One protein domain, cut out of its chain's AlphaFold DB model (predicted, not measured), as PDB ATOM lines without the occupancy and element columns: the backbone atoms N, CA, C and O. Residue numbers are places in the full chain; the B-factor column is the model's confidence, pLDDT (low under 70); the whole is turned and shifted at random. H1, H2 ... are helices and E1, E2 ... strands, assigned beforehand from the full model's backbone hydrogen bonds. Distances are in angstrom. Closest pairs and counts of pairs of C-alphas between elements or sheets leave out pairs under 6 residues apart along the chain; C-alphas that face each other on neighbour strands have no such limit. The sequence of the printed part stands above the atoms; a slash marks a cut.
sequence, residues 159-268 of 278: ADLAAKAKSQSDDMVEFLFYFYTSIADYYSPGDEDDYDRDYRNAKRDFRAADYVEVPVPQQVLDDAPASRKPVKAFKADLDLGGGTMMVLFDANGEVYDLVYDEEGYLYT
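Overview. This is residues 159 to 268 of the 278 residues of an uncharacterized protein of Planctomycetes bacterium (UniProt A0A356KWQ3). A strongly twisted sheet of five antiparallel strands forms a wall, with three helices, H1, H2 and H3, over one of its faces. H3 reaches away from the sheet at its first residues, so that residues 188 to 194 stick out at one end of the long axis, while the small helix H4 lies toward the other end and only grazes the sheet. The printed part has 110 residues, with four named helices and five named strands in the order H1 H2 H3 E1 H4 E2 E3 E4 E5; the sheet's order is E1 E2 E3 E4 E5 and the class is mixed, helices and strands. The whole is compact, with a radius of gyration of the C-alphas of 14.2 A, yet elongated, spanning 45 by 26 by 21 A.

Along the chain. The strands are E1, residues 211 to 214; E2, residues 232 to 240, 22.1 A long, which bends by 55 degrees at residue 237; E3, residues 243 to 249, 19.8 A; E4, residues 255 to 262, 20.6 A; and E5, residues 265 to 267, whose last C-alpha is at (-9.939, 0.486, 26.448). The helices are H1, residues 159 to 167, beginning with C-alpha 159 at (-11.101, 13.259, 4.777); H2, residues 169 to 183, 20.9 A; H3, residues 192 to 208, 24.2 A, beginning with C-alpha 192 at (-20.932, 19.975, 38.003); and H4, residues 218 to 223.

Arrangement. E2 E3 E4 E5 form a meander, each strand the antiparallel neighbour of the one before, in three hairpins. Within hydrogen-bond range are N 234 and O 247 of E2 and E3, 2.9 A, N 246 and O 259 of E3 and E4, 2.8 A, and N 262 and O 265 of E4 and E5, 2.9 A. Edge strand E1 pairs with E2, with N 214 and O 233 at 3.0 A. H1 and H2 on one face of the sheet make two layers, a helix layer and a sheet layer, at heights over the sheet of 8.8 A and 9.1 A. H3 is on the same face, over E2; the closest C-alphas are those of Asp 205 and Leu 238, 6.6 A. H2 and H3 touch at a steep tilt of 49 degrees, opposite ways, with the C-alphas of Val 173 and Lys 203 closest, 5.8 A. H4 is apart from H1, H2 and H3. In the four helices every O i to N i+4 pair is within hydrogen-bond range.

Size, cuts and confidence. The C-alphas of Gly 190 and Ala 226 are the two farthest apart, 44.8 A. The printed part has no cut, and no link is long. The mean pLDDT of the printed part is 76.9; residues 175 to 186, 225 to 228 and 239 to 242 are under 70.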
ATOM      1  N   ALA A 159     -10.395  12.007   4.519       80.94
ATOM      2  CA  ALA A 159     -11.101  13.259   4.777       80.94
ATOM      3  C   ALA A 159     -12.619  13.068   4.959       80.94
ATOM      4  O   ALA A 159     -13.210  13.698   5.833       80.94
ATOM      5  N   ASP A 160     -13.238  12.168   4.189       84.50
ATOM      6  CA  ASP A 160     -14.674  11.885   4.282       84.50
ATOM      7  C   ASP A 160     -15.000  11.074   5.545       84.50
ATOM      8  O   ASP A 160     -16.010  11.328   6.201       84.50
ATOM      9  N   LEU A 161     -14.135  10.123   5.919       82.38
ATOM     10  CA  LEU A 161     -14.273   9.357   7.165       82.38
ATOM     11  C   LEU A 161     -14.080  10.252   8.396       82.38
ATOM     12  O   LEU A 161     -14.880  10.186   9.326       82.38
ATOM     13  N   ALA A 162     -13.091  11.145   8.372       77.69
ATOM     14  CA  ALA A 162     -12.874  12.139   9.417       77.69
ATOM     15  C   ALA A 162     -14.059  13.111   9.521       77.69
ATOM     16  O   ALA A 162     -14.545  13.377  10.616       77.69
ATOM     17  N   ALA A 163     -14.588  13.597   8.393       83.12
ATOM     18  CA  ALA A 163     -15.793  14.427   8.386       83.12
ATOM     19  C   ALA A 163     -17.007  13.680   8.965       83.12
ATOM     20  O   ALA A 163     -17.802  14.272   9.696       83.12
ATOM     21  N   LYS A 164     -17.130  12.376   8.688       83.25
ATOM     22  CA  LYS A 164     -18.171  11.525   9.270       83.25
ATOM     23  C   LYS A 164     -18.004  11.368  10.783       83.25
ATOM     24  O   LYS A 164     -18.982  11.605  11.489       83.25
ATOM     25  N   ALA A 165     -16.800  11.069  11.277       77.75
ATOM     26  CA  ALA A 165     -16.512  11.050  12.717       77.75
ATOM     27  C   ALA A 165     -16.862  12.395  13.368       77.75
ATOM     28  O   ALA A 165     -17.592  12.441  14.349       77.75
ATOM     29  N   LYS A 166     -16.456  13.515  12.755       79.38
ATOM     30  CA  LYS A 166     -16.809  14.863  13.228       79.38
ATOM     31  C   LYS A 166     -18.318  15.110  13.246       79.38
ATOM     32  O   LYS A 166     -18.806  15.779  14.147       79.38
ATOM     33  N   SER A 167     -19.076  14.575  12.287       80.94
ATOM     34  CA  SER A 167     -20.542  14.700  12.276       80.94
ATOM     35  C   SER A 167     -21.237  13.878  13.365       80.94
ATOM     36  O   SER A 167     -22.349  14.217  13.758       80.94
ATOM     37  N   GLN A 168     -20.573  12.828  13.854       80.31
ATOM     38  CA  GLN A 168     -21.017  11.978  14.959       80.31
ATOM     39  C   GLN A 168     -20.366  12.385  16.291       80.31
ATOM     40  O   GLN A 168     -20.532  11.691  17.286       80.31
ATOM     41  N   SER A 169     -19.660  13.528  16.334       71.31
ATOM     42  CA  SER A 169     -18.847  13.940  17.483       71.31
ATOM     43  C   SER A 169     -19.614  13.998  18.793       71.31
ATOM     44  O   SER A 169     -19.011  13.878  19.841       71.31
ATOM     45  N   ASP A 170     -20.916  14.262  18.753       72.50
ATOM     46  CA  ASP A 170     -21.702  14.471  19.968       72.50
ATOM     47  C   ASP A 170     -21.849  13.157  20.739       72.50
ATOM     48  O   ASP A 170     -21.490  13.115  21.912       72.50
ATOM     49  N   ASP A 171     -22.234  12.089  20.038       73.69
ATOM     50  CA  ASP A 171     -22.338  10.737  20.594       73.69
ATOM     51  C   ASP A 171     -20.949  10.203  21.000       73.69
ATOM     52  O   ASP A 171     -20.778   9.577  22.042       73.69
ATOM     53  N   MET A 172     -19.923  10.491  20.192       74.50
ATOM     54  CA  MET A 172     -18.557   9.995  20.417       74.50
ATOM     55  C   MET A 172     -17.848  10.714  21.576       74.50
ATOM     56  O   MET A 172     -17.052  10.109  22.287       74.50
ATOM     57  N   VAL A 173     -18.123  12.007  21.771       70.62
ATOM     58  CA  VAL A 173     -17.588  12.788  22.896       70.62
ATOM     59  C   VAL A 173     -18.306  12.427  24.187       70.62
ATOM     60  O   VAL A 173     -17.654  12.368  25.220       70.62
ATOM     61  N   GLU A 174     -19.615  12.170  24.146       72.19
ATOM     62  CA  GLU A 174     -20.347  11.655  25.308       72.19
ATOM     63  C   GLU A 174     -19.751  10.341  25.811       72.19
ATOM     64  O   GLU A 174     -19.469  10.234  27.002       72.19
ATOM     65  N   PHE A 175     -19.437   9.414  24.901       69.50
ATOM     66  CA  PHE A 175     -18.684   8.207  25.234       69.50
ATOM     67  C   PHE A 175     -17.344   8.532  25.916       69.50
ATOM     68  O   PHE A 175     -17.076   8.083  27.029       69.50
ATOM     69  N   LEU A 176     -16.515   9.346  25.263       68.12
ATOM     70  CA  LEU A 176     -15.170   9.637  25.742       68.12
ATOM     71  C   LEU A 176     -15.177  10.319  27.120       68.12
ATOM     72  O   LEU A 176     -14.309  10.065  27.952       68.12
ATOM     73  N   PHE A 177     -16.171  11.168  27.374       69.31
ATOM     74  CA  PHE A 177     -16.320  11.839  28.656       69.31
ATOM     75  C   PHE A 177     -16.828  10.892  29.743       69.31
ATOM     76  O   PHE A 177     -16.304  10.905  30.856       69.31
ATOM     77  N   TYR A 178     -17.796  10.028  29.422       68.50
ATOM     78  CA  TYR A 178     -18.247   8.981  30.339       68.50
ATOM     79  C   TYR A 178     -17.089   8.069  30.759       68.50
ATOM     80  O   TYR A 178     -16.910   7.807  31.943       68.50
ATOM     81  N   PHE A 179     -16.254   7.668  29.803       65.31
ATOM     82  CA  PHE A 179     -15.066   6.855  30.037       65.31
ATOM     83  C   PHE A 179     -14.020   7.561  30.922       65.31
ATOM     84  O   PHE A 179     -13.585   7.019  31.936       65.31
ATOM     85  N   TYR A 180     -13.646   8.800  30.582       64.50
ATOM     86  CA  TYR A 180     -12.654   9.559  31.352       64.50
ATOM     87  C   TYR A 180     -13.111   9.796  32.798       64.50
ATOM     88  O   TYR A 180     -12.339   9.660  33.746       64.50
ATOM     89  N   THR A 181     -14.393  10.120  32.974       64.62
ATOM     90  CA  THR A 181     -14.968  10.369  34.301       64.62
ATOM     91  C   THR A 181     -15.148   9.100  35.131       64.62
ATOM     92  O   THR A 181     -15.031   9.182  36.352       64.62
ATOM     93  N   SER A 182     -15.392   7.941  34.506       62.94
ATOM     94  CA  SER A 182     -15.594   6.668  35.209       62.94
ATOM     95  C   SER A 182     -14.293   6.011  35.673       62.94
ATOM     96  O   SER A 182     -14.282   5.392  36.734       62.94
ATOM     97  N   ILE A 183     -13.197   6.159  34.924       54.78
ATOM     98  CA  ILE A 183     -11.898   5.570  35.287       54.78
ATOM     99  C   ILE A 183     -11.156   6.405  36.320       54.78
ATOM    100  O   ILE A 183     -10.523   5.856  37.221       54.78
ATOM    101  N   ALA A 184     -11.224   7.729  36.203       55.31
ATOM    102  CA  ALA A 184     -10.402   8.602  37.023       55.31
ATOM    103  C   ALA A 184     -11.080   9.053  38.334       55.31
ATOM    104  O   ALA A 184     -10.466   9.830  39.066       55.31
ATOM    105  N   ASP A 185     -12.317   8.606  38.634       62.66
ATOM    106  CA  ASP A 185     -13.147   9.075  39.771       62.66
ATOM    107  C   ASP A 185     -13.082  10.615  39.916       62.66
ATOM    108  O   ASP A 185     -12.988  11.190  41.002       62.66
ATOM    109  N   TYR A 186     -13.040  11.293  38.765       66.88
ATOM    110  CA  TYR A 186     -12.408  12.610  38.655       66.88
ATOM    111  C   TYR A 186     -13.266  13.746  39.218       66.88
ATOM    112  O   TYR A 186     -12.748  14.805  39.565       66.88
ATOM    113  N   TYR A 187     -14.578  13.521  39.312       71.62
ATOM    114  CA  TYR A 187     -15.554  14.516  39.740       71.62
ATOM    115  C   TYR A 187     -16.351  13.996  40.934       71.62
ATOM    116  O   TYR A 187     -16.903  12.894  40.914       71.62
ATOM    117  N   SER A 188     -16.432  14.810  41.980       79.56
ATOM    118  CA  SER A 188     -17.254  14.572  43.162       79.56
ATOM    119  C   SER A 188     -18.599  15.303  43.053       79.56
ATOM    120  O   SER A 188     -18.742  16.248  42.274       79.56
ATOM    121  N   PRO A 189     -19.615  14.916  43.852       79.94
ATOM    122  CA  PRO A 189     -20.828  15.720  43.982       79.94
ATOM    123  C   PRO A 189     -20.480  17.173  44.356       79.94
ATOM    124  O   PRO A 189     -19.855  17.393  45.397       79.94
ATOM    125  N   GLY A 190     -20.890  18.146  43.535       83.56
ATOM    126  CA  GLY A 190     -20.502  19.558  43.657       83.56
ATOM    127  C   GLY A 190     -19.555  20.086  42.567       83.56
ATOM    128  O   GLY A 190     -19.350  21.300  42.509       83.56
ATOM    129  N   ASP A 191     -19.013  19.218  41.705       83.25
ATOM    130  CA  ASP A 191     -18.099  19.597  40.613       83.25
ATOM    131  C   ASP A 191     -18.812  19.745  39.249       83.25
ATOM    132  O   ASP A 191     -18.189  19.642  38.189       83.25
ATOM    133  N   GLU A 192     -20.130  19.981  39.236       83.31
ATOM    134  CA  GLU A 192     -20.932  19.975  38.003       83.31
ATOM    135  C   GLU A 192     -20.475  21.035  36.982       83.31
ATOM    136  O   GLU A 192     -20.444  20.775  35.779       83.31
ATOM    137  N   ASP A 193     -20.064  22.217  37.453       83.12
ATOM    138  CA  ASP A 193     -19.575  23.300  36.588       83.12
ATOM    139  C   ASP A 193     -18.234  22.955  35.913       83.12
ATOM    140  O   ASP A 193     -17.974  23.368  34.774       83.12
ATOM    141  N   ASP A 194     -17.375  22.210  36.613       80.56
ATOM    142  CA  ASP A 194     -16.086  21.758  36.094       80.56
ATOM    143  C   ASP A 194     -16.294  20.635  35.072       80.56
ATOM    144  O   ASP A 194     -15.753  20.721  33.964       80.56
ATOM    145  N   TYR A 195     -17.177  19.678  35.376       78.75
ATOM    146  CA  TYR A 195     -17.621  18.646  34.437       78.75
ATOM    147  C   TYR A 195     -18.156  19.257  33.131       78.75
ATOM    148  O   TYR A 195     -17.682  18.937  32.039       78.75
ATOM    149  N   ASP A 196     -19.095  20.204  33.218       81.25
ATOM    150  CA  ASP A 196     -19.710  20.841  32.046       81.25
ATOM    151  C   ASP A 196     -18.713  21.674  31.225       81.25
ATOM    152  O   ASP A 196     -18.862  21.852  30.005       81.25
ATOM    153  N   ARG A 197     -17.709  22.267  31.877       81.75
ATOM    154  CA  ARG A 197     -16.636  22.996  31.192       81.75
ATOM    155  C   ARG A 197     -15.748  22.035  30.414       81.75
ATOM    156  O   ARG A 197     -15.492  22.285  29.233       81.75
ATOM    157  N   ASP A 198     -15.305  20.965  31.050       77.69
ATOM    158  CA  ASP A 198     -14.368  20.024  30.455       77.69
ATOM    159  C   ASP A 198     -15.052  19.207  29.346       77.69
ATOM    160  O   ASP A 198     -14.477  19.061  28.265       77.69
ATOM    161  N   TYR A 199     -16.333  18.851  29.507       78.25
ATOM    162  CA  TYR A 199     -17.150  18.226  28.458       78.25
ATOM    163  C   TYR A 199     -17.224  19.104  27.203       78.25
ATOM    164  O   TYR A 199     -17.023  18.649  26.071       78.25
ATOM    165  N   ARG A 200     -17.461  20.412  27.379       80.38
ATOM    166  CA  ARG A 200     -17.477  21.370  26.260       80.38
ATOM    167  C   ARG A 200     -16.106  21.534  25.607       80.38
ATOM    168  O   ARG A 200     -16.054  21.698  24.385       80.38
ATOM    169  N   ASN A 201     -15.026  21.505  26.386       78.00
ATOM    170  CA  ASN A 201     -13.662  21.562  25.861       78.00
ATOM    171  C   ASN A 201     -13.345  20.308  25.038       78.00
ATOM    172  O   ASN A 201     -13.008  20.450  23.867       78.00
ATOM    173  N   ALA A 202     -13.596  19.111  25.572       75.44
ATOM    174  CA  ALA A 202     -13.421  17.850  24.852       75.44
ATOM    175  C   ALA A 202     -14.219  17.829  23.541       75.44
ATOM    176  O   ALA A 202     -13.693  17.482  22.485       75.44
ATOM    177  N   LYS A 203     -15.470  18.304  23.570       77.19
ATOM    178  CA  LYS A 203     -16.311  18.418  22.371       77.19
ATOM    179  C   LYS A 203     -15.726  19.347  21.314       77.19
ATOM    180  O   LYS A 203     -15.778  19.050  20.117       77.19
ATOM    181  N   ARG A 204     -15.211  20.502  21.737       79.19
ATOM    182  CA  ARG A 204     -14.540  21.459  20.851       79.19
ATOM    183  C   ARG A 204     -13.285  20.831  20.252       79.19
ATOM    184  O   ARG A 204     -13.105  20.913  19.037       79.19
ATOM    185  N   ASP A 205     -12.468  20.205  21.085       77.38
ATOM    186  CA  ASP A 205     -11.154  19.702  20.705       77.38
ATOM    187  C   ASP A 205     -11.295  18.493  19.772       77.38
ATOM    188  O   ASP A 205     -10.677  18.480  18.715       77.38
ATOM    189  N   PHE A 206     -12.245  17.582  20.018       77.44
ATOM    190  CA  PHE A 206     -12.608  16.494  19.095       77.44
ATOM    191  C   PHE A 206     -12.992  17.002  17.702       77.44
ATOM    192  O   PHE A 206     -12.536  16.496  16.677       77.44
ATOM    193  N   ARG A 207     -13.838  18.035  17.634       78.25
ATOM    194  CA  ARG A 207     -14.253  18.620  16.349       78.25
ATOM    195  C   ARG A 207     -13.088  19.305  15.632       78.25
ATOM    196  O   ARG A 207     -13.031  19.290  14.395       78.25
ATOM    197  N   ALA A 208     -12.185  19.910  16.397       79.50
ATOM    198  CA  ALA A 208     -10.996  20.580  15.894       79.50
ATOM    199  C   ALA A 208      -9.863  19.607  15.539       79.50
ATOM    200  O   ALA A 208      -9.025  19.977  14.723       79.50
ATOM    201  N   ALA A 209      -9.879  18.384  16.077       78.12
ATOM    202  CA  ALA A 209      -8.796  17.426  15.937       78.12
ATOM    203  C   ALA A 209      -8.455  17.133  14.477       78.12
ATOM    204  O   ALA A 209      -9.330  17.016  13.596       78.12
ATOM    205  N   ASP A 210      -7.157  16.976  14.258       80.56
ATOM    206  CA  ASP A 210      -6.617  16.393  13.049       80.56
ATOM    207  C   ASP A 210      -6.669  14.872  13.185       80.56
ATOM    208  O   ASP A 210      -6.210  14.287  14.165       80.56
ATOM    209  N   TYR A 211      -7.279  14.231  12.190       80.94
ATOM    210  CA  TYR A 211      -7.412  12.782  12.146       80.94
ATOM    211  C   TYR A 211      -6.296  12.220  11.284       80.94
ATOM    212  O   TYR A 211      -6.249  12.464  10.073       80.94
ATOM    213  N   VAL A 212      -5.424  11.436  11.905       84.38
ATOM    214  CA  VAL A 212      -4.329  10.752  11.218       84.38
ATOM    215  C   VAL A 212      -4.677   9.276  11.103       84.38
ATOM    216  O   VAL A 212      -5.052   8.641  12.087       84.38
ATOM    217  N   GLU A 213      -4.581   8.725   9.889       85.19
ATOM    218  CA  GLU A 213      -4.745   7.283   9.688       85.19
ATOM    219  C   GLU A 213      -3.613   6.545  10.406       85.19
ATOM    220  O   GLU A 213      -2.434   6.810  10.163       85.19
ATOM    221  N   VAL A 214      -3.982   5.611  11.276       84.75
ATOM    222  CA  VAL A 214      -3.056   4.747  12.013       84.75
ATOM    223  C   VAL A 214      -3.395   3.280  11.738       84.75
ATOM    224  O   VAL A 214      -4.521   2.971  11.328       84.75
ATOM    225  N   PRO A 215      -2.445   2.345  11.921       86.94
ATOM    226  CA  PRO A 215      -2.765   0.925  11.894       86.94
ATOM    227  C   PRO A 215      -3.834   0.599  12.940       86.94
ATOM    228  O   PRO A 215      -3.803   1.131  14.047       86.94
ATOM    229  N   VAL A 216      -4.764  -0.293  12.601       86.00
ATOM    230  CA  VAL A 216      -5.696  -0.838  13.594       86.00
ATOM    231  C   VAL A 216      -4.885  -1.668  14.599       86.00
ATOM    232  O   VAL A 216      -4.125  -2.532  14.147       86.00
ATOM    233  N   PRO A 217      -5.022  -1.447  15.920       85.31
ATOM    234  CA  PRO A 217      -4.300  -2.236  16.913       85.31
ATOM    235  C   PRO A 217      -4.587  -3.735  16.781       85.31
ATOM    236  O   PRO A 217      -5.714  -4.143  16.498       85.31
ATOM    237  N   GLN A 218      -3.566  -4.571  16.989       82.44
ATOM    238  CA  GLN A 218      -3.710  -6.019  16.807       82.44
ATOM    239  C   GLN A 218      -4.685  -6.633  17.823       82.44
ATOM    240  O   GLN A 218      -5.506  -7.448  17.423       82.44
ATOM    241  N   GLN A 219      -4.670  -6.168  19.077       80.50
ATOM    242  CA  GLN A 219      -5.621  -6.572  20.126       80.50
ATOM    243  C   GLN A 219      -7.073  -6.387  19.676       80.50
ATOM    244  O   GLN A 219      -7.856  -7.330  19.650       80.50
ATOM    245  N   VAL A 220      -7.392  -5.193  19.171       83.31
ATOM    246  CA  VAL A 220      -8.705  -4.881  18.598       83.31
ATOM    247  C   VAL A 220      -9.051  -5.841  17.456       83.31
ATOM    248  O   VAL A 220     -10.192  -6.274  17.334       83.31
ATOM    249  N   LEU A 221      -8.097  -6.179  16.584       82.19
ATOM    250  CA  LEU A 221      -8.340  -7.120  15.486       82.19
ATOM    251  C   LEU A 221      -8.582  -8.552  15.965       82.19
ATOM    252  O   LEU A 221      -9.311  -9.284  15.281       82.19
ATOM    253  N   ASP A 222      -7.950  -8.957  17.059       81.00
ATOM    254  CA  ASP A 222      -8.044 -10.299  17.627       81.00
ATOM    255  C   ASP A 222      -9.390 -10.496  18.336       81.00
ATOM    256  O   ASP A 222     -10.058 -11.506  18.088       81.00
ATOM    257  N   ASP A 223      -9.843  -9.482  19.073       79.56
ATOM    258  CA  ASP A 223     -11.118  -9.494  19.799       79.56
ATOM    259  C   ASP A 223     -12.314  -9.119  18.924       79.56
ATOM    260  O   ASP A 223     -13.449  -9.538  19.181       79.56
ATOM    261  N   ALA A 224     -12.086  -8.376  17.836       76.06
ATOM    262  CA  ALA A 224     -13.155  -8.037  16.914       76.06
ATOM    263  C   ALA A 224     -13.761  -9.316  16.316       76.06
ATOM    264  O   ALA A 224     -13.055 -10.131  15.695       76.06
ATOM    265  N   PRO A 225     -15.096  -9.482  16.392       68.06
ATOM    266  CA  PRO A 225     -15.742 -10.637  15.808       68.06
ATOM    267  C   PRO A 225     -15.396 -10.674  14.320       68.06
ATOM    268  O   PRO A 225     -15.499  -9.666  13.620       68.06
ATOM    269  N   ALA A 226     -15.039 -11.853  13.794       63.66
ATOM    270  CA  ALA A 226     -14.655 -12.034  12.382       63.66
ATOM    271  C   ALA A 226     -15.673 -11.442  11.386       63.66
ATOM    272  O   ALA A 226     -15.376 -11.152  10.229       63.66
ATOM    273  N   SER A 227     -16.896 -11.278  11.865       54.91
ATOM    274  CA  SER A 227     -18.037 -10.767  11.157       54.91
ATOM    275  C   SER A 227     -18.075  -9.229  11.064       54.91
ATOM    276  O   SER A 227     -18.574  -8.688  10.087       54.91
ATOM    277  N   ARG A 228     -17.482  -8.493  12.003       68.31
ATOM    278  CA  ARG A 228     -17.400  -7.027  11.967       68.31
ATOM    279  C   ARG A 228     -15.997  -6.633  12.423       68.31
ATOM    280  O   ARG A 228     -15.807  -6.296  13.574       68.31
ATOM    281  N   LYS A 229     -15.010  -6.744  11.530       75.12
ATOM    282  CA  LYS A 229     -13.640  -6.319  11.834       75.12
ATOM    283  C   LYS A 229     -13.406  -4.873  11.399       75.12
ATOM    284  O   LYS A 229     -13.794  -4.530  10.273       75.12
ATOM    285  N   PRO A 230     -12.750  -4.056  12.232       81.81
ATOM    286  CA  PRO A 230     -12.257  -2.766  11.797       81.81
ATOM    287  C   PRO A 230     -11.202  -2.950  10.702       81.81
ATOM    288  O   PRO A 230     -10.445  -3.921  10.683       81.81
ATOM    289  N   VAL A 231     -11.200  -2.030   9.744       80.50
ATOM    290  CA  VAL A 231     -10.278  -2.032   8.593       80.50
ATOM    291  C   VAL A 231      -9.465  -0.747   8.493       80.50
ATOM    292  O   VAL A 231      -8.465  -0.720   7.780       80.50
ATOM    293  N   LYS A 232      -9.898   0.315   9.179       82.56
ATOM    294  CA  LYS A 232      -9.198   1.595   9.296       82.56
ATOM    295  C   LYS A 232      -9.340   2.117  10.720       82.56
ATOM    296  O   LYS A 232     -10.401   1.955  11.318       82.56
ATOM    297  N   ALA A 233      -8.293   2.762  11.216       81.62
ATOM    298  CA  ALA A 233      -8.287   3.476  12.481       81.62
ATOM    299  C   ALA A 233      -7.796   4.906  12.244       81.62
ATOM    300  O   ALA A 233      -6.903   5.136  11.424       81.62
ATOM    301  N   PHE A 234      -8.383   5.862  12.955       81.31
ATOM    302  CA  PHE A 234      -7.942   7.249  12.934       81.31
ATOM    303  C   PHE A 234      -7.717   7.738  14.345       81.31
ATOM    304  O   PHE A 234      -8.647   7.743  15.148       81.31
ATOM    305  N   LYS A 235      -6.493   8.174  14.617       81.94
ATOM    306  CA  LYS A 235      -6.127   8.803  15.877       81.94
ATOM    307  C   LYS A 235      -6.541  10.273  15.810       81.94
ATOM    308  O   LYS A 235      -6.161  10.963  14.860       81.94
ATOM    309  N   ALA A 236      -7.353  10.709  16.766       75.56
ATOM    310  CA  ALA A 236      -7.664  12.115  16.983       75.56
ATOM    311  C   ALA A 236      -6.682  12.635  18.028       75.56
ATOM    312  O   ALA A 236      -6.725  12.175  19.163       75.56
ATOM    313  N   ASP A 237      -5.786  13.542  17.640       70.75
ATOM    314  CA  ASP A 237      -4.827  14.129  18.578       70.75
ATOM    315  C   ASP A 237      -5.574  15.033  19.567       70.75
ATOM    316  O   ASP A 237      -6.040  16.120  19.214       70.75
ATOM    317  N   LEU A 238      -5.791  14.515  20.772       71.25
ATOM    318  CA  LEU A 238      -6.582  15.142  21.817       71.25
ATOM    319  C   LEU A 238      -5.782  15.100  23.107       71.25
ATOM    320  O   LEU A 238      -5.375  14.029  23.541       71.25
ATOM    321  N   ASP A 239      -5.596  16.260  23.728       64.69
ATOM    322  CA  ASP A 239      -4.975  16.366  25.046       64.69
ATOM    323  C   ASP A 239      -6.047  16.146  26.122       64.69
ATOM    324  O   ASP A 239      -6.559  17.078  26.742       64.69
ATOM    325  N   LEU A 240      -6.482  14.894  26.249       63.62
ATOM    326  CA  LEU A 240      -7.489  14.464  27.213       63.62
ATOM    327  C   LEU A 240      -6.800  13.603  28.259       63.62
ATOM    328  O   LEU A 240      -6.744  12.389  28.123       63.62
ATOM    329  N   GLY A 241      -6.208  14.238  29.269       63.06
ATOM    330  CA  GLY A 241      -5.625  13.516  30.401       63.06
ATOM    331  C   GLY A 241      -4.466  12.576  30.052       63.06
ATOM    332  O   GLY A 241      -4.210  11.652  30.808       63.06
ATOM    333  N   GLY A 242      -3.758  12.808  28.941       66.56
ATOM    334  CA  GLY A 242      -2.551  12.057  28.569       66.56
ATOM    335  C   GLY A 242      -2.763  10.850  27.649       66.56
ATOM    336  O   GLY A 242      -1.774  10.306  27.154       66.56
ATOM    337  N   GLY A 243      -4.007  10.459  27.358       71.94
ATOM    338  CA  GLY A 243      -4.307   9.413  26.379       71.94
ATOM    339  C   GLY A 243      -4.675   9.962  25.003       71.94
ATOM    340  O   GLY A 243      -4.726  11.168  24.764       71.94
ATOM    341  N   THR A 244      -4.925   9.072  24.047       78.12
ATOM    342  CA  THR A 244      -5.449   9.455  22.741       78.12
ATOM    343  C   THR A 244      -6.590   8.571  22.287       78.12
ATOM    344  O   THR A 244      -6.574   7.358  22.453       78.12
ATOM    345  N   MET A 245      -7.564   9.174  21.618       80.19
ATOM    346  CA  MET A 245      -8.706   8.440  21.107       80.19
ATOM    347  C   MET A 245      -8.495   8.005  19.654       80.19
ATOM    348  O   MET A 245      -8.058   8.774  18.792       80.19
ATOM    349  N   MET A 246      -8.877   6.766  19.369       86.31
ATOM    350  CA  MET A 246      -8.922   6.177  18.043       86.31
ATOM    351  C   MET A 246     -10.361   5.871  17.632       86.31
ATOM    352  O   MET A 246     -11.099   5.178  18.327       86.31
ATOM    353  N   VAL A 247     -10.743   6.341  16.446       86.12
ATOM    354  CA  VAL A 247     -12.006   5.980  15.799       86.12
ATOM    355  C   VAL A 247     -11.753   4.840  14.830       86.12
ATOM    356  O   VAL A 247     -10.981   4.983  13.874       86.12
ATOM    357  N   LEU A 248     -12.433   3.720  15.041       87.50
ATOM    358  CA  LEU A 248     -12.323   2.544  14.193       87.50
ATOM    359  C   LEU A 248     -13.460   2.524  13.174       87.50
ATOM    360  O   LEU A 248     -14.606   2.813  13.503       87.50
ATOM    361  N   PHE A 249     -13.167   2.148  11.931       85.81
ATOM    362  CA  PHE A 249     -14.154   2.046  10.856       85.81
ATOM    363  C   PHE A 249     -14.200   0.639  10.269       85.81
ATOM    364  O   PHE A 249     -13.165  -0.005  10.072       85.81
ATOM    365  N   ASP A 250     -15.405   0.177   9.941       84.00
ATOM    366  CA  ASP A 250     -15.635  -1.103   9.277       84.00
ATOM    367  C   ASP A 250     -15.438  -1.021   7.747       84.00
ATOM    368  O   ASP A 250     -15.204   0.037   7.158       84.00
ATOM    369  N   ALA A 251     -15.566  -2.165   7.067       80.19
ATOM    370  CA  ALA A 251     -15.441  -2.271   5.607       80.19
ATOM    371  C   ALA A 251     -16.505  -1.493   4.798       80.19
ATOM    372  O   ALA A 251     -16.425  -1.448   3.568       80.19
ATOM    373  N   ASN A 252     -17.506  -0.903   5.456       78.19
ATOM    374  CA  ASN A 252     -18.515  -0.034   4.854       78.19
ATOM    375  C   ASN A 252     -18.237   1.458   5.105       78.19
ATOM    376  O   ASN A 252     -18.982   2.293   4.591       78.19
ATOM    377  N   GLY A 253     -17.195   1.799   5.870       81.38
ATOM    378  CA  GLY A 253     -16.954   3.166   6.331       81.38
ATOM    379  C   GLY A 253     -17.956   3.615   7.398       81.38
ATOM    380  O   GLY A 253     -18.217   4.810   7.543       81.38
ATOM    381  N   GLU A 254     -18.581   2.675   8.107       84.12
ATOM    382  CA  GLU A 254     -19.337   2.951   9.327       84.12
ATOM    383  C   GLU A 254     -18.391   2.910  10.527       84.12
ATOM    384  O   GLU A 254     -17.419   2.151  10.508       84.12
ATOM    385  N   VAL A 255     -18.666   3.712  11.560       84.44
ATOM    386  CA  VAL A 255     -17.917   3.615  12.818       84.44
ATOM    387  C   VAL A 255     -18.138   2.210  13.379       84.44
ATOM    388  O   VAL A 255     -19.267   1.718  13.492       84.44
ATOM    389  N   TYR A 256     -17.031   1.515  13.594       82.31
ATOM    390  CA  TYR A 256     -16.991   0.198  14.196       82.31
ATOM    391  C   TYR A 256     -17.116   0.333  15.708       82.31
ATOM    392  O   TYR A 256     -18.049  -0.241  16.267       82.31
ATOM    393  N   ASP A 257     -16.194   1.100  16.289       82.44
ATOM    394  CA  ASP A 257     -15.958   1.223  17.724       82.44
ATOM    395  C   ASP A 257     -15.047   2.438  17.999       82.44
ATOM    396  O   ASP A 257     -14.454   3.011  17.065       82.44
ATOM    397  N   LEU A 258     -14.940   2.818  19.267       81.69
ATOM    398  CA  LEU A 258     -14.068   3.858  19.792       81.69
ATOM    399  C   LEU A 258     -13.121   3.243  20.810       81.69
ATOM    400  O   LEU A 258     -13.549   2.565  21.732       81.69
ATOM    401  N   VAL A 259     -11.830   3.507  20.641       81.69
ATOM    402  CA  VAL A 259     -10.806   2.993  21.550       81.69
ATOM    403  C   VAL A 259     -10.047   4.160  22.141       81.69
ATOM    404  O   VAL A 259      -9.611   5.051  21.407       81.69
ATOM    405  N   TYR A 260      -9.882   4.150  23.455       81.06
ATOM    406  CA  TYR A 260      -9.003   5.080  24.147       81.06
ATOM    407  C   TYR A 260      -7.673   4.388  24.447       81.06
ATOM    408  O   TYR A 260      -7.662   3.270  24.949       81.06
ATOM    409  N   ASP A 261      -6.572   5.024  24.059       79.31
ATOM    410  CA  ASP A 261      -5.199   4.572  24.285       79.31
ATOM    411  C   ASP A 261      -4.555   5.458  25.352       79.31
ATOM    412  O   ASP A 261      -4.204   6.606  25.070       79.31
ATOM    413  N   GLU A 262      -4.415   4.940  26.568       78.56
ATOM    414  CA  GLU A 262      -3.727   5.606  27.672       78.56
ATOM    415  C   GLU A 262      -2.404   4.900  27.940       78.56
ATOM    416  O   GLU A 262      -2.381   3.753  28.372       78.56
ATOM    417  N   GLU A 263      -1.285   5.565  27.653       75.12
ATOM    418  CA  GLU A 263       0.060   5.014  27.888       75.12
ATOM    419  C   GLU A 263       0.318   3.623  27.252       75.12
ATOM    420  O   GLU A 263       1.220   2.898  27.673       75.12
ATOM    421  N   GLY A 264      -0.417   3.257  26.192       71.56
ATOM    422  CA  GLY A 264      -0.323   1.956  25.524       71.56
ATOM    423  C   GLY A 264      -1.364   0.927  25.976       71.56
ATOM    424  O   GLY A 264      -1.376  -0.181  25.431       71.56
ATOM    425  N   TYR A 265      -2.228   1.272  26.931       75.19
ATOM    426  CA  TYR A 265      -3.377   0.473  27.344       75.19
ATOM    427  C   TYR A 265      -4.607   0.887  26.548       75.19
ATOM    428  O   TYR A 265      -4.965   2.063  26.490       75.19
ATOM    429  N   LEU A 266      -5.242  -0.092  25.905       78.25
ATOM    430  CA  LEU A 266      -6.423   0.135  25.088       78.25
ATOM    431  C   LEU A 266      -7.669  -0.185  25.891       78.25
ATOM    432  O   LEU A 266      -7.761  -1.252  26.494       78.25
ATOM    433  N   TYR A 267      -8.661   0.682  25.791       74.38
ATOM    434  CA  TYR A 267      -9.939   0.486  26.448       74.38
ATOM    435  C   TYR A 267     -11.103   0.623  25.469       74.38
ATOM    436  O   TYR A 267     -11.047   1.424  24.528       74.38
ATOM    437  N   THR A 268     -12.133  -0.192  25.687       71.62
ATOM    438  CA  THR A 268     -13.363  -0.254  24.880       71.62
ATOM    439  C   THR A 268     -14.376   0.824  25.264       71.62
ATOM    440  O   THR A 268     -14.184   1.573  26.226       71.62
TER     441      THR A 268